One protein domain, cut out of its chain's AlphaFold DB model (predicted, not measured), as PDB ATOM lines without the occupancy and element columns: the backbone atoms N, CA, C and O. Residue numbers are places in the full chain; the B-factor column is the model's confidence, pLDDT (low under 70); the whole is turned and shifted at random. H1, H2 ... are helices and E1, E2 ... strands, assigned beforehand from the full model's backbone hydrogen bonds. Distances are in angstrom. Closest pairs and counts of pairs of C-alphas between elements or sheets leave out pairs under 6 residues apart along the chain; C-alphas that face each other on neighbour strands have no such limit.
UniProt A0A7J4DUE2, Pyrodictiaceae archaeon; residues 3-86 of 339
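This is residues 3 to 86 of the 339 residues of a protein of Pyrodictiaceae archaeon (UniProt A0A7J4DUE2). What shape is this? A strongly twisted sheet is built along one long strand, E6, with the E1 and E2 hairpin on one side of it and E4, E3 and E5 on the other; the sheet curls so that its edge strands E2 and E3 come near each other without pairing. H1 covers part of one face near E4, and the E5 and E6 hairpin reaches out at one end. What is it made of? The printed part has 84 residues, with six named strands and one named helix, H1, which comes between E2 and E3 along the chain; the class is mostly strand, the sheet is branched, with E1 and E6 parallel and the other neighbour pairs antiparallel, and the whole is compact, with a radius of gyration of the C-alphas of 12.8 A and spans of 38 by 27 by 19 A.

Where do the elements lie? E1 is residues 3 to 6, from C-alpha 3 at (136.188, 253.163, 188.551), E2 12 to 16, H1 24 to 29, E3 31 to 35, E4 49 to 54 and E5 60 to 62. Which is longest? E6, residues 65 to 78, spans 31.0 A to C-alpha 78 at (145.388, 266.861, 187.724) and bends by 57 degrees at residue 75.

How do the strands pair? E6 is parallel to E1, with N 4 and O 71 2.8 A apart, and antiparallel to E4, N 51 and O 76 2.9 A, and to E5, N 62 and O 68 2.9 A. The hairpins E1 and E2, N 5 and O 13 3.0 A, and E3 and E4, N 31 and O 52 2.8 A, are antiparallel. Where is H1? It is on the sheet at a height of 8.5 A, over E4, only just, with 3 of its C-alphas falling on it, and slantwise at 49 degrees on the local plane; the closest C-alphas, Phe 27 and Pro 54, are 6.1 A apart. In H1 every O i to N i+4 pair is within hydrogen-bond range.

How large is it? The two C-alphas farthest apart, Asp 46 and Pro 63, are 39.1 A apart. Is anything cut, long or unsure? The printed part has no cut, the link E3 to E4 is long with 13 residues, and no printed residue is under 70 in pLDDT.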
ATOM      1  N   LEU A   3     136.319 251.713 188.474       97.88
ATOM      2  CA  LEU A   3     136.188 253.163 188.551       97.88
ATOM      3  C   LEU A   3     135.394 253.627 187.342       97.88
ATOM      4  O   LEU A   3     135.859 253.488 186.214       97.88
ATOM      5  N   GLN A   4     134.190 254.117 187.583       98.12
ATOM      6  CA  GLN A   4     133.229 254.490 186.562       98.12
ATOM      7  C   GLN A   4     133.212 256.004 186.374       98.12
ATOM      8  O   GLN A   4     133.360 256.747 187.337       98.12
ATOM      9  N   PHE A   5     133.005 256.468 185.150       97.62
ATOM     10  CA  PHE A   5     132.835 257.886 184.837       97.62
ATOM     11  C   PHE A   5     131.917 258.036 183.625       97.62
ATOM     12  O   PHE A   5     131.658 257.064 182.917       97.62
ATOM     13  N   VAL A   6     131.400 259.240 183.397       96.50
ATOM     14  CA  VAL A   6     130.443 259.511 182.320       96.50
ATOM     15  C   VAL A   6     131.051 260.499 181.335       96.50
ATOM     16  O   VAL A   6     131.655 261.488 181.750       96.50
ATOM     17  N   ASP A   7     130.924 260.220 180.038       94.88
ATOM     18  CA  ASP A   7     131.359 261.146 178.989       94.88
ATOM     19  C   ASP A   7     130.325 262.248 178.703       94.88
ATOM     20  O   ASP A   7     129.232 262.274 179.268       94.88
ATOM     21  N   LEU A   8     130.655 263.177 177.802       92.62
ATOM     22  CA  LEU A   8     129.755 264.278 177.442       92.62
ATOM     23  C   LEU A   8     128.430 263.823 176.814       92.62
ATOM     24  O   LEU A   8     127.439 264.543 176.915       92.62
ATOM     25  N   ALA A   9     128.402 262.656 176.170       92.00
ATOM     26  CA  ALA A   9     127.198 262.094 175.569       92.00
ATOM     27  C   ALA A   9     126.342 261.308 176.583       92.00
ATOM     28  O   ALA A   9     125.237 260.872 176.253       92.00
ATOM     29  N   GLY A  10     126.822 261.143 177.820       92.88
ATOM     30  CA  GLY A  10     126.122 260.426 178.879       92.88
ATOM     31  C   GLY A  10     126.392 258.919 178.895       92.88
ATOM     32  O   GLY A  10     125.655 258.181 179.558       92.88
ATOM     33  N   TYR A  11     127.411 258.430 178.179       94.50
ATOM     34  CA  TYR A  11     127.808 257.026 178.248       94.50
ATOM     35  C   TYR A  11     128.656 256.760 179.487       94.50
ATOM     36  O   TYR A  11     129.588 257.496 179.805       94.50
ATOM     37  N   LEU A  12     128.324 255.667 180.176       96.75
ATOM     38  CA  LEU A  12     129.098 255.160 181.298       96.75
ATOM     39  C   LEU A  12     130.318 254.397 180.780       96.75
ATOM     40  O   LEU A  12     130.180 253.390 180.085       96.75
ATOM     41  N   HIS A  13     131.491 254.854 181.185       96.81
ATOM     42  CA  HIS A  13     132.785 254.227 180.951       96.81
ATOM     43  C   HIS A  13     133.354 253.709 182.262       96.81
ATOM     44  O   HIS A  13     132.908 254.092 183.346       96.81
ATOM     45  N   SER A  14     134.351 252.829 182.180       96.00
ATOM     46  CA  SER A  14     135.032 252.360 183.382       96.00
ATOM     47  C   SER A  14     136.464 251.905 183.138       96.00
ATOM     48  O   SER A  14     136.774 251.355 182.082       96.00
ATOM     49  N   THR A  15     137.297 252.044 184.168       95.56
ATOM     50  CA  THR A  15     138.613 251.403 184.268       95.56
ATOM     51  C   THR A  15     138.649 250.530 185.518       95.56
ATOM     52  O   THR A  15     138.269 250.963 186.605       95.56
ATOM     53  N   THR A  16     139.112 249.284 185.405       95.69
ATOM     54  CA  THR A  16     139.238 248.392 186.568       95.69
ATOM     55  C   THR A  16     140.665 248.385 187.093       95.69
ATOM     56  O   THR A  16     141.586 247.991 186.385       95.69
ATOM     57  N   VAL A  17     140.833 248.742 188.365       96.06
ATOM     58  CA  VAL A  17     142.122 248.704 189.071       96.06
ATOM     59  C   VAL A  17     142.133 247.610 190.145       96.06
ATOM     60  O   VAL A  17     141.081 247.291 190.712       96.06
ATOM     61  N   PRO A  18     143.278 246.989 190.462       95.06
ATOM     62  CA  PRO A  18     143.377 246.086 191.603       95.06
ATOM     63  C   PRO A  18     143.176 246.835 192.933       95.06
ATOM     64  O   PRO A  18     143.474 248.019 193.043       95.06
ATOM     65  N   LEU A  19     142.675 246.136 193.961       93.88
ATOM     66  CA  LEU A  19     142.318 246.750 195.252       93.88
ATOM     67  C   LEU A  19     143.503 247.440 195.949       93.88
ATOM     68  O   LEU A  19     143.305 248.458 196.596       93.88
ATOM     69  N   HIS A  20     144.724 246.925 195.788       94.25
ATOM     70  CA  HIS A  20     145.916 247.497 196.424       94.25
ATOM     71  C   HIS A  20     146.308 248.885 195.889       94.25
ATOM     72  O   HIS A  20     147.166 249.516 196.487       94.25
ATOM     73  N   LEU A  21     145.715 249.346 194.778       93.56
ATOM     74  CA  LEU A  21     145.889 250.718 194.280       93.56
ATOM     75  C   LEU A  21     144.886 251.713 194.884       93.56
ATOM     76  O   LEU A  21     144.938 252.885 194.543       93.56
ATOM     77  N   LEU A  22     143.952 251.266 195.729       93.00
ATOM     78  CA  LEU A  22     143.010 252.134 196.439       93.00
ATOM     79  C   LEU A  22     143.425 252.300 197.899       93.00
ATOM     80  O   LEU A  22     142.758 251.812 198.811       93.00
ATOM     81  N   ASP A  23     144.554 252.968 198.095       93.06
ATOM     82  CA  ASP A  23     145.004 253.464 199.391       93.06
ATOM     83  C   ASP A  23     144.465 254.884 199.662       93.06
ATOM     84  O   ASP A  23     143.677 255.433 198.889       93.06
ATOM     85  N   GLU A  24     144.863 255.491 200.782       92.88
ATOM     86  CA  GLU A  24     144.461 256.860 201.144       92.88
ATOM     87  C   GLU A  24     144.907 257.899 200.099       92.88
ATOM     88  O   GLU A  24     144.189 258.869 199.823       92.88
ATOM     89  N   ASP A  25     146.057 257.672 199.461       92.25
ATOM     90  CA  ASP A  25     146.591 258.539 198.414       92.25
ATOM     91  C   ASP A  25     145.698 258.520 197.166       92.25
ATOM     92  O   ASP A  25     145.477 259.570 196.560       92.25
ATOM     93  N   ALA A  26     145.082 257.388 196.819       93.06
ATOM     94  CA  ALA A  26     144.136 257.315 195.706       93.06
ATOM     95  C   ALA A  26     142.895 258.210 195.901       93.06
ATOM     96  O   ALA A  26     142.368 258.753 194.928       93.06
ATOM     97  N   PHE A  27     142.438 258.425 197.138       93.75
ATOM     98  CA  PHE A  27     141.293 259.303 197.425       93.75
ATOM     99  C   PHE A  27     141.675 260.785 197.518       93.75
ATOM    100  O   PHE A  27     140.819 261.658 197.350       93.75
ATOM    101  N   THR A  28     142.952 261.096 197.748       92.00
ATOM    102  CA  THR A  28     143.440 262.481 197.793       92.00
ATOM    103  C   THR A  28     143.971 262.944 196.440       92.00
ATOM    104  O   THR A  28     143.587 264.020 195.980       92.00
ATOM    105  N   ARG A  29     144.791 262.120 195.779       91.06
ATOM    106  CA  ARG A  29     145.475 262.412 194.511       91.06
ATOM    107  C   ARG A  29     144.822 261.812 193.274       91.06
ATOM    108  O   ARG A  29     145.180 262.210 192.168       91.06
ATOM    109  N   GLY A  30     143.841 260.930 193.445       93.38
ATOM    110  CA  GLY A  30     143.223 260.222 192.331       93.38
ATOM    111  C   GLY A  30     144.190 259.250 191.656       93.38
ATOM    112  O   GLY A  30     145.311 259.018 192.104       93.38
ATOM    113  N   LEU A  31     143.736 258.668 190.553       93.44
ATOM    114  CA  LEU A  31     144.462 257.677 189.773       93.44
ATOM    115  C   LEU A  31     144.568 258.159 188.322       93.44
ATOM    116  O   LEU A  31     143.551 258.374 187.663       93.44
ATOM    117  N   GLY A  32     145.797 258.311 187.816       87.38
ATOM    118  CA  GLY A  32     146.085 258.628 186.407       87.38
ATOM    119  C   GLY A  32     145.825 257.426 185.500       87.38
ATOM    120  O   GLY A  32     146.757 256.785 185.030       87.38
ATOM    121  N   GLN A  33     144.556 257.052 185.362       85.75
ATOM    122  CA  GLN A  33     144.089 255.825 184.702       85.75
ATOM    123  C   GLN A  33     143.071 256.130 183.592       85.75
ATOM    124  O   GLN A  33     142.260 255.272 183.233       85.75
ATOM    125  N   LEU A  34     143.079 257.368 183.085       91.75
ATOM    126  CA  LEU A  34     142.201 257.827 182.019       91.75
ATOM    127  C   LEU A  34     143.007 258.557 180.942       91.75
ATOM    128  O   LEU A  34     143.598 259.601 181.201       91.75
ATOM    129  N   ASP A  35     142.959 258.017 179.728       92.31
ATOM    130  CA  ASP A  35     143.346 258.718 178.507       92.31
ATOM    131  C   ASP A  35     142.115 259.446 177.945       92.31
ATOM    132  O   ASP A  35     141.226 258.845 177.341       92.31
ATOM    133  N   GLY A  36     142.058 260.756 178.177       91.06
ATOM    134  CA  GLY A  36     140.993 261.637 177.716       91.06
ATOM    135  C   GLY A  36     140.940 261.816 176.200       91.06
ATOM    136  O   GLY A  36     139.887 262.191 175.690       91.06
ATOM    137  N   SER A  37     142.012 261.506 175.461       92.00
ATOM    138  CA  SER A  37     142.005 261.587 173.995       92.00
ATOM    139  C   SER A  37     141.225 260.441 173.343       92.00
ATOM    140  O   SER A  37     140.736 260.568 172.219       92.00
ATOM    141  N   SER A  38     141.044 259.348 174.088       92.38
ATOM    142  CA  SER A  38     140.254 258.181 173.694       92.38
ATOM    143  C   SER A  38     138.759 258.314 174.031       92.38
ATOM    144  O   SER A  38     137.982 257.407 173.730       92.38
ATOM    145  N   VAL A  39     138.337 259.426 174.648       92.50
ATOM    146  CA  VAL A  39     136.936 259.702 175.002       92.50
ATOM    147  C   VAL A  39     136.430 260.890 174.194       92.50
ATOM    148  O   VAL A  39     136.973 261.995 174.261       92.50
ATOM    149  N   GLU A  40     135.364 260.677 173.424       89.88
ATOM    150  CA  GLU A  40     134.833 261.708 172.538       89.88
ATOM    151  C   GLU A  40     134.433 262.972 173.318       89.88
ATOM    152  O   GLU A  40     133.708 262.940 174.314       89.88
ATOM    153  N   GLY A  41     134.947 264.113 172.857       88.06
ATOM    154  CA  GLY A  41     134.672 265.425 173.434       88.06
ATOM    155  C   GLY A  41     135.519 265.808 174.655       88.06
ATOM    156  O   GLY A  41     135.458 266.973 175.061       88.06
ATOM    157  N   PHE A  42     136.353 264.913 175.202       92.94
ATOM    158  CA  PHE A  42     137.205 265.207 176.359       92.94
ATOM    159  C   PHE A  42     138.442 266.041 175.994       92.94
ATOM    160  O   PHE A  42     138.367 267.278 176.027       92.94
ATOM    161  N   THR A  43     139.571 265.413 175.674       91.75
ATOM    162  CA  THR A  43     140.833 266.109 175.384       91.75
ATOM    163  C   THR A  43     141.381 265.734 174.014       91.75
ATOM    164  O   THR A  43     140.881 264.838 173.337       91.75
ATOM    165  N   THR A  44     142.366 266.496 173.551       89.06
ATOM    166  CA  THR A  44     143.165 266.160 172.372       89.06
ATOM    167  C   THR A  44     144.379 265.331 172.791       89.06
ATOM    168  O   THR A  44     144.689 265.219 173.975       89.06
ATOM    169  N   ILE A  45     145.073 264.729 171.821       83.69
ATOM    170  CA  ILE A  45     146.210 263.823 172.073       83.69
ATOM    171  C   ILE A  45     147.342 264.511 172.862       83.69
ATOM    172  O   ILE A  45     148.046 263.863 173.625       83.69
ATOM    173  N   ASP A  46     147.521 265.819 172.698       80.88
ATOM    174  CA  ASP A  46     148.540 266.614 173.390       80.88
ATOM    175  C   ASP A  46     148.225 266.905 174.871       80.88
ATOM    176  O   ASP A  46     149.140 267.222 175.630       80.88
ATOM    177  N   GLU A  47     146.970 266.737 175.303       81.31
ATOM    178  CA  GLU A  47     146.531 266.854 176.703       81.31
ATOM    179  C   GLU A  47     145.742 265.598 177.134       81.31
ATOM    180  O   GLU A  47     144.654 265.687 177.707       81.31
ATOM    181  N   SER A  48     146.261 264.407 176.817       87.56
ATOM    182  CA  SER A  48     145.555 263.132 177.010       87.56
ATOM    183  C   SER A  48     145.325 262.762 178.474       87.56
ATOM    184  O   SER A  48     144.255 262.269 178.820       87.56
ATOM    185  N   ASP A  49     146.319 262.965 179.335       91.19
ATOM    186  CA  ASP A  49     146.318 262.346 180.660       91.19
ATOM    187  C   ASP A  49     145.346 263.047 181.613       91.19
ATOM    188  O   ASP A  49     145.492 264.229 181.930       91.19
ATOM    189  N   LEU A  50     144.366 262.285 182.102       95.25
ATOM    190  CA  LEU A  50     143.388 262.717 183.092       95.25
ATOM    191  C   LEU A  50     143.444 261.830 184.339       95.25
ATOM    192  O   LEU A  50     143.893 260.679 184.329       95.25
ATOM    193  N   VAL A  51     142.947 262.378 185.441       96.69
ATOM    194  CA  VAL A  51     142.933 261.721 186.747       96.69
ATOM    195  C   VAL A  51     141.501 261.381 187.140       96.69
ATOM    196  O   VAL A  51     140.640 262.258 187.214       96.69
ATOM    197  N   LEU A  52     141.263 260.106 187.446       97.25
ATOM    198  CA  LEU A  52     140.027 259.624 188.054       97.25
ATOM    199  C   LEU A  52     140.162 259.695 189.572       97.25
ATOM    200  O   LEU A  52     140.970 258.973 190.155       97.25
ATOM    201  N   LYS A  53     139.367 260.541 190.224       97.31
ATOM    202  CA  LYS A  53     139.296 260.617 191.685       97.31
ATOM    203  C   LYS A  53     138.059 259.855 192.175       97.31
ATOM    204  O   LYS A  53     136.950 260.340 191.953       97.31
ATOM    205  N   PRO A  54     138.206 258.678 192.810       97.31
ATOM    206  CA  PRO A  54     137.062 257.880 193.247       97.31
ATOM    207  C   PRO A  54     136.224 258.610 194.305       97.31
ATOM    208  O   PRO A  54     136.774 259.152 195.262       97.31
ATOM    209  N   ASP A  55     134.901 258.572 194.159       96.94
ATOM    210  CA  ASP A  55     133.943 259.064 195.147       96.94
ATOM    211  C   ASP A  55     133.501 257.901 196.059       96.94
ATOM    212  O   ASP A  55     132.706 257.047 195.631       96.94
ATOM    213  N   PRO A  56     133.991 257.832 197.314       95.81
ATOM    214  CA  PRO A  56     133.709 256.713 198.209       95.81
ATOM    215  C   PRO A  56     132.235 256.630 198.615       95.81
ATOM    216  O   PRO A  56     131.766 255.546 198.953       95.81
ATOM    217  N   THR A  57     131.480 257.732 198.538       95.94
ATOM    218  CA  THR A  57     130.047 257.752 198.894       95.94
ATOM    219  C   THR A  57     129.196 256.932 197.932       95.94
ATOM    220  O   THR A  57     128.076 256.540 198.248       95.94
ATOM    221  N   THR A  58     129.741 256.646 196.752       97.19
ATOM    222  CA  THR A  58     129.068 255.847 195.740       97.19
ATOM    223  C   THR A  58     129.429 254.364 195.840       97.19
ATOM    224  O   THR A  58     128.840 253.576 195.110       97.19
ATOM    225  N   ALA A  59     130.414 253.966 196.652       96.75
ATOM    226  CA  ALA A  59     131.007 252.630 196.618       96.75
ATOM    227  C   ALA A  59     129.995 251.498 196.879       96.75
ATOM    228  O   ALA A  59     129.229 251.550 197.834       96.75
ATOM    229  N   THR A  60     130.038 250.438 196.064       96.94
ATOM    230  CA  THR A  60     129.232 249.225 196.292       96.94
ATOM    231  C   THR A  60     129.866 247.970 195.688       96.94
ATOM    232  O   THR A  60     130.710 248.063 194.793       96.94
ATOM    233  N   ILE A  61     129.463 246.795 196.173       96.81
ATOM    234  CA  ILE A  61     129.784 245.485 195.595       96.81
ATOM    235  C   ILE A  61     128.742 245.153 194.526       96.81
ATOM    236  O   ILE A  61     127.547 245.257 194.768       96.81
ATOM    237  N   LEU A  62     129.186 244.725 193.343       96.38
ATOM    238  CA  LEU A  62     128.276 244.397 192.249       96.38
ATOM    239  C   LEU A  62     127.526 243.082 192.530       96.38
ATOM    240  O   LEU A  62     128.187 242.049 192.684       96.38
ATOM    241  N   PRO A  63     126.180 243.061 192.508       95.38
ATOM    242  CA  PRO A  63     125.413 241.857 192.842       95.38
ATOM    243  C   PRO A  63     125.640 240.703 191.853       95.38
ATOM    244  O   PRO A  63     125.760 239.545 192.249       95.38
ATOM    245  N   TRP A  64     125.825 241.007 190.566       94.56
ATOM    246  CA  TRP A  64     126.176 240.020 189.532       94.56
ATOM    247  C   TRP A  64     127.681 239.702 189.457       94.56
ATOM    248  O   TRP A  64     128.100 238.844 188.679       94.56
ATOM    249  N   SER A  65     128.528 240.380 190.240       94.00
ATOM    250  CA  SER A  65     129.966 240.094 190.318       94.00
ATOM    251  C   SER A  65     130.507 240.329 191.737       94.00
ATOM    252  O   SER A  65     131.249 241.284 191.964       94.00
ATOM    253  N   PRO A  66     130.215 239.436 192.706       88.88
ATOM    254  CA  PRO A  66     130.446 239.696 194.136       88.88
ATOM    255  C   PRO A  66     131.907 239.932 194.559       88.88
ATOM    256  O   PRO A  66     132.177 240.368 195.672       88.88
ATOM    257  N   LYS A  67     132.882 239.637 193.689       93.62
ATOM    258  CA  LYS A  67     134.314 239.917 193.914       93.62
ATOM    259  C   LYS A  67     134.761 241.272 193.354       93.62
ATOM    260  O   LYS A  67     135.952 241.584 193.384       93.62
ATOM    261  N   ARG A  68     133.839 242.060 192.800       95.19
ATOM    262  CA  ARG A  68     134.105 243.357 192.187       95.19
ATOM    263  C   ARG A  68     133.286 244.433 192.891       95.19
ATOM    264  O   ARG A  68     132.064 244.371 192.930       95.19
ATOM    265  N   ALA A  69     133.985 245.437 193.408       96.25
ATOM    266  CA  ALA A  69     133.382 246.692 193.836       96.25
ATOM    267  C   ALA A  69     133.415 247.717 192.698       96.25
ATOM    268  O   ALA A  69     134.322 247.652 191.859       96.25
ATOM    269  N   ARG A  70     132.503 248.690 192.721       96.56
ATOM    270  CA  ARG A  70     132.486 249.847 191.820       96.56
ATOM    271  C   ARG A  70     132.509 251.176 192.586       96.56
ATOM    272  O   ARG A  70     131.878 251.302 193.632       96.56
ATOM    273  N   MET A  71     133.189 252.187 192.049       97.50
ATOM    274  CA  MET A  71     133.236 253.592 192.507       97.50
ATOM    275  C   MET A  71     132.982 254.519 191.316       97.50
ATOM    276  O   MET A  71     133.615 254.313 190.290       97.50
ATOM    277  N   ILE A  72     132.069 255.491 191.407       98.06
ATOM    278  CA  ILE A  72     132.008 256.557 190.402       98.06
ATOM    279  C   ILE A  72     133.142 257.523 190.734       98.06
ATOM    280  O   ILE A  72     133.445 257.740 191.906       98.06
ATOM    281  N   ALA A  73     133.814 258.042 189.721       97.81
ATOM    282  CA  ALA A  73     134.950 258.923 189.862       97.81
ATOM    283  C   ALA A  73     134.651 260.293 189.254       97.81
ATOM    284  O   ALA A  73     134.073 260.404 188.174       97.81
ATOM    285  N   ASP A  74     135.094 261.325 189.959       97.44
ATOM    286  CA  ASP A  74     135.203 262.676 189.434       97.44
ATOM    287  C   ASP A  74     136.450 262.779 188.545       97.44
ATOM    288  O   ASP A  74     137.479 262.156 188.831       97.44
ATOM    289  N   ILE A  75     136.392 263.601 187.496       97.31
ATOM    290  CA  ILE A  75     137.506 263.747 186.553       97.31
ATOM    291  C   ILE A  75     138.274 265.038 186.844       97.31
ATOM    292  O   ILE A  75     137.703 266.124 186.991       97.31
ATOM    293  N   TYR A  76     139.597 264.924 186.906       96.88
ATOM    294  CA  TYR A  76     140.532 266.023 187.125       96.88
ATOM    295  C   TYR A  76     141.530 266.102 185.971       96.88
ATOM    296  O   TYR A  76     141.948 265.077 185.437       96.88
ATOM    297  N   LEU A  77     141.948 267.321 185.623       94.56
ATOM    298  CA  LEU A  77     143.108 267.526 184.745       94.56
ATOM    299  C   LEU A  77     144.364 266.992 185.443       94.56
ATOM    300  O   LEU A  77     145.116 266.192 184.908       94.56
ATOM    301  N   ASN A  78     144.554 267.440 186.680       91.19
ATOM    302  CA  ASN A  78     145.388 266.861 187.724       91.19
ATOM    303  C   ASN A  78     145.041 267.606 189.030       91.19
ATOM    304  O   ASN A  78     144.189 268.500 189.033       91.19
ATOM    305  N   MET A  79     145.693 267.271 190.141       88.94
ATOM    306  CA  MET A  79     145.377 267.907 191.427       88.94
ATOM    307  C   MET A  79     145.822 269.371 191.548       88.94
ATOM    308  O   MET A  79     145.284 270.088 192.383       88.94
ATOM    309  N   GLU A  80     146.750 269.835 190.710       90.50
ATOM    310  CA  GLU A  80     147.205 271.233 190.694       90.50
ATOM    311  C   GLU A  80     146.316 272.117 189.805       90.50
ATOM    312  O   GLU A  80     145.991 273.247 190.160       90.50
ATOM    313  N   ARG A  81     145.890 271.591 188.649       92.31
ATOM    314  CA  ARG A  81     145.037 272.258 187.651       92.31
ATOM    315  C   ARG A  81     143.547 272.168 187.992       92.31
ATOM    316  O   ARG A  81     142.759 272.938 187.450       92.31
ATOM    317  N   GLY A  82     143.158 271.249 188.875       95.12
ATOM    318  CA  GLY A  82     141.790 271.093 189.363       95.12
ATOM    319  C   GLY A  82     140.890 270.218 188.483       95.12
ATOM    320  O   GLY A  82     141.351 269.387 187.691       95.12
ATOM    321  N   ARG A  83     139.573 270.376 188.679       96.25
ATOM    322  CA  ARG A  83     138.528 269.578 188.017       96.25
ATOM    323  C   ARG A  83     138.546 269.767 186.505       96.25
ATOM    324  O   ARG A  83     138.746 270.870 185.998       96.25
ATOM    325  N   PHE A  84     138.261 268.687 185.789       96.50
ATOM    326  CA  PHE A  84     138.118 268.727 184.346       96.50
ATOM    327  C   PHE A  84     136.825 269.473 183.964       96.50
ATOM    328  O   PHE A  84     135.737 269.058 184.360       96.50
ATOM    329  N   PRO A  85     136.885 270.584 183.208       95.62
ATOM    330  CA  PRO A  85     135.725 271.456 183.006       95.62
ATOM    331  C   PRO A  85     134.591 270.822 182.195       95.62
ATOM    332  O   PRO A  85     133.466 271.311 182.287       95.62
ATOM    333  N   LYS A  86     134.884 269.766 181.424       95.31
ATOM    334  CA  LYS A  86     133.912 269.022 180.612       95.31
ATOM    335  C   LYS A  86     133.399 267.748 181.293       95.31
ATOM    336  O   LYS A  86     132.673 266.991 180.665       95.31
TER     337      LYS A  86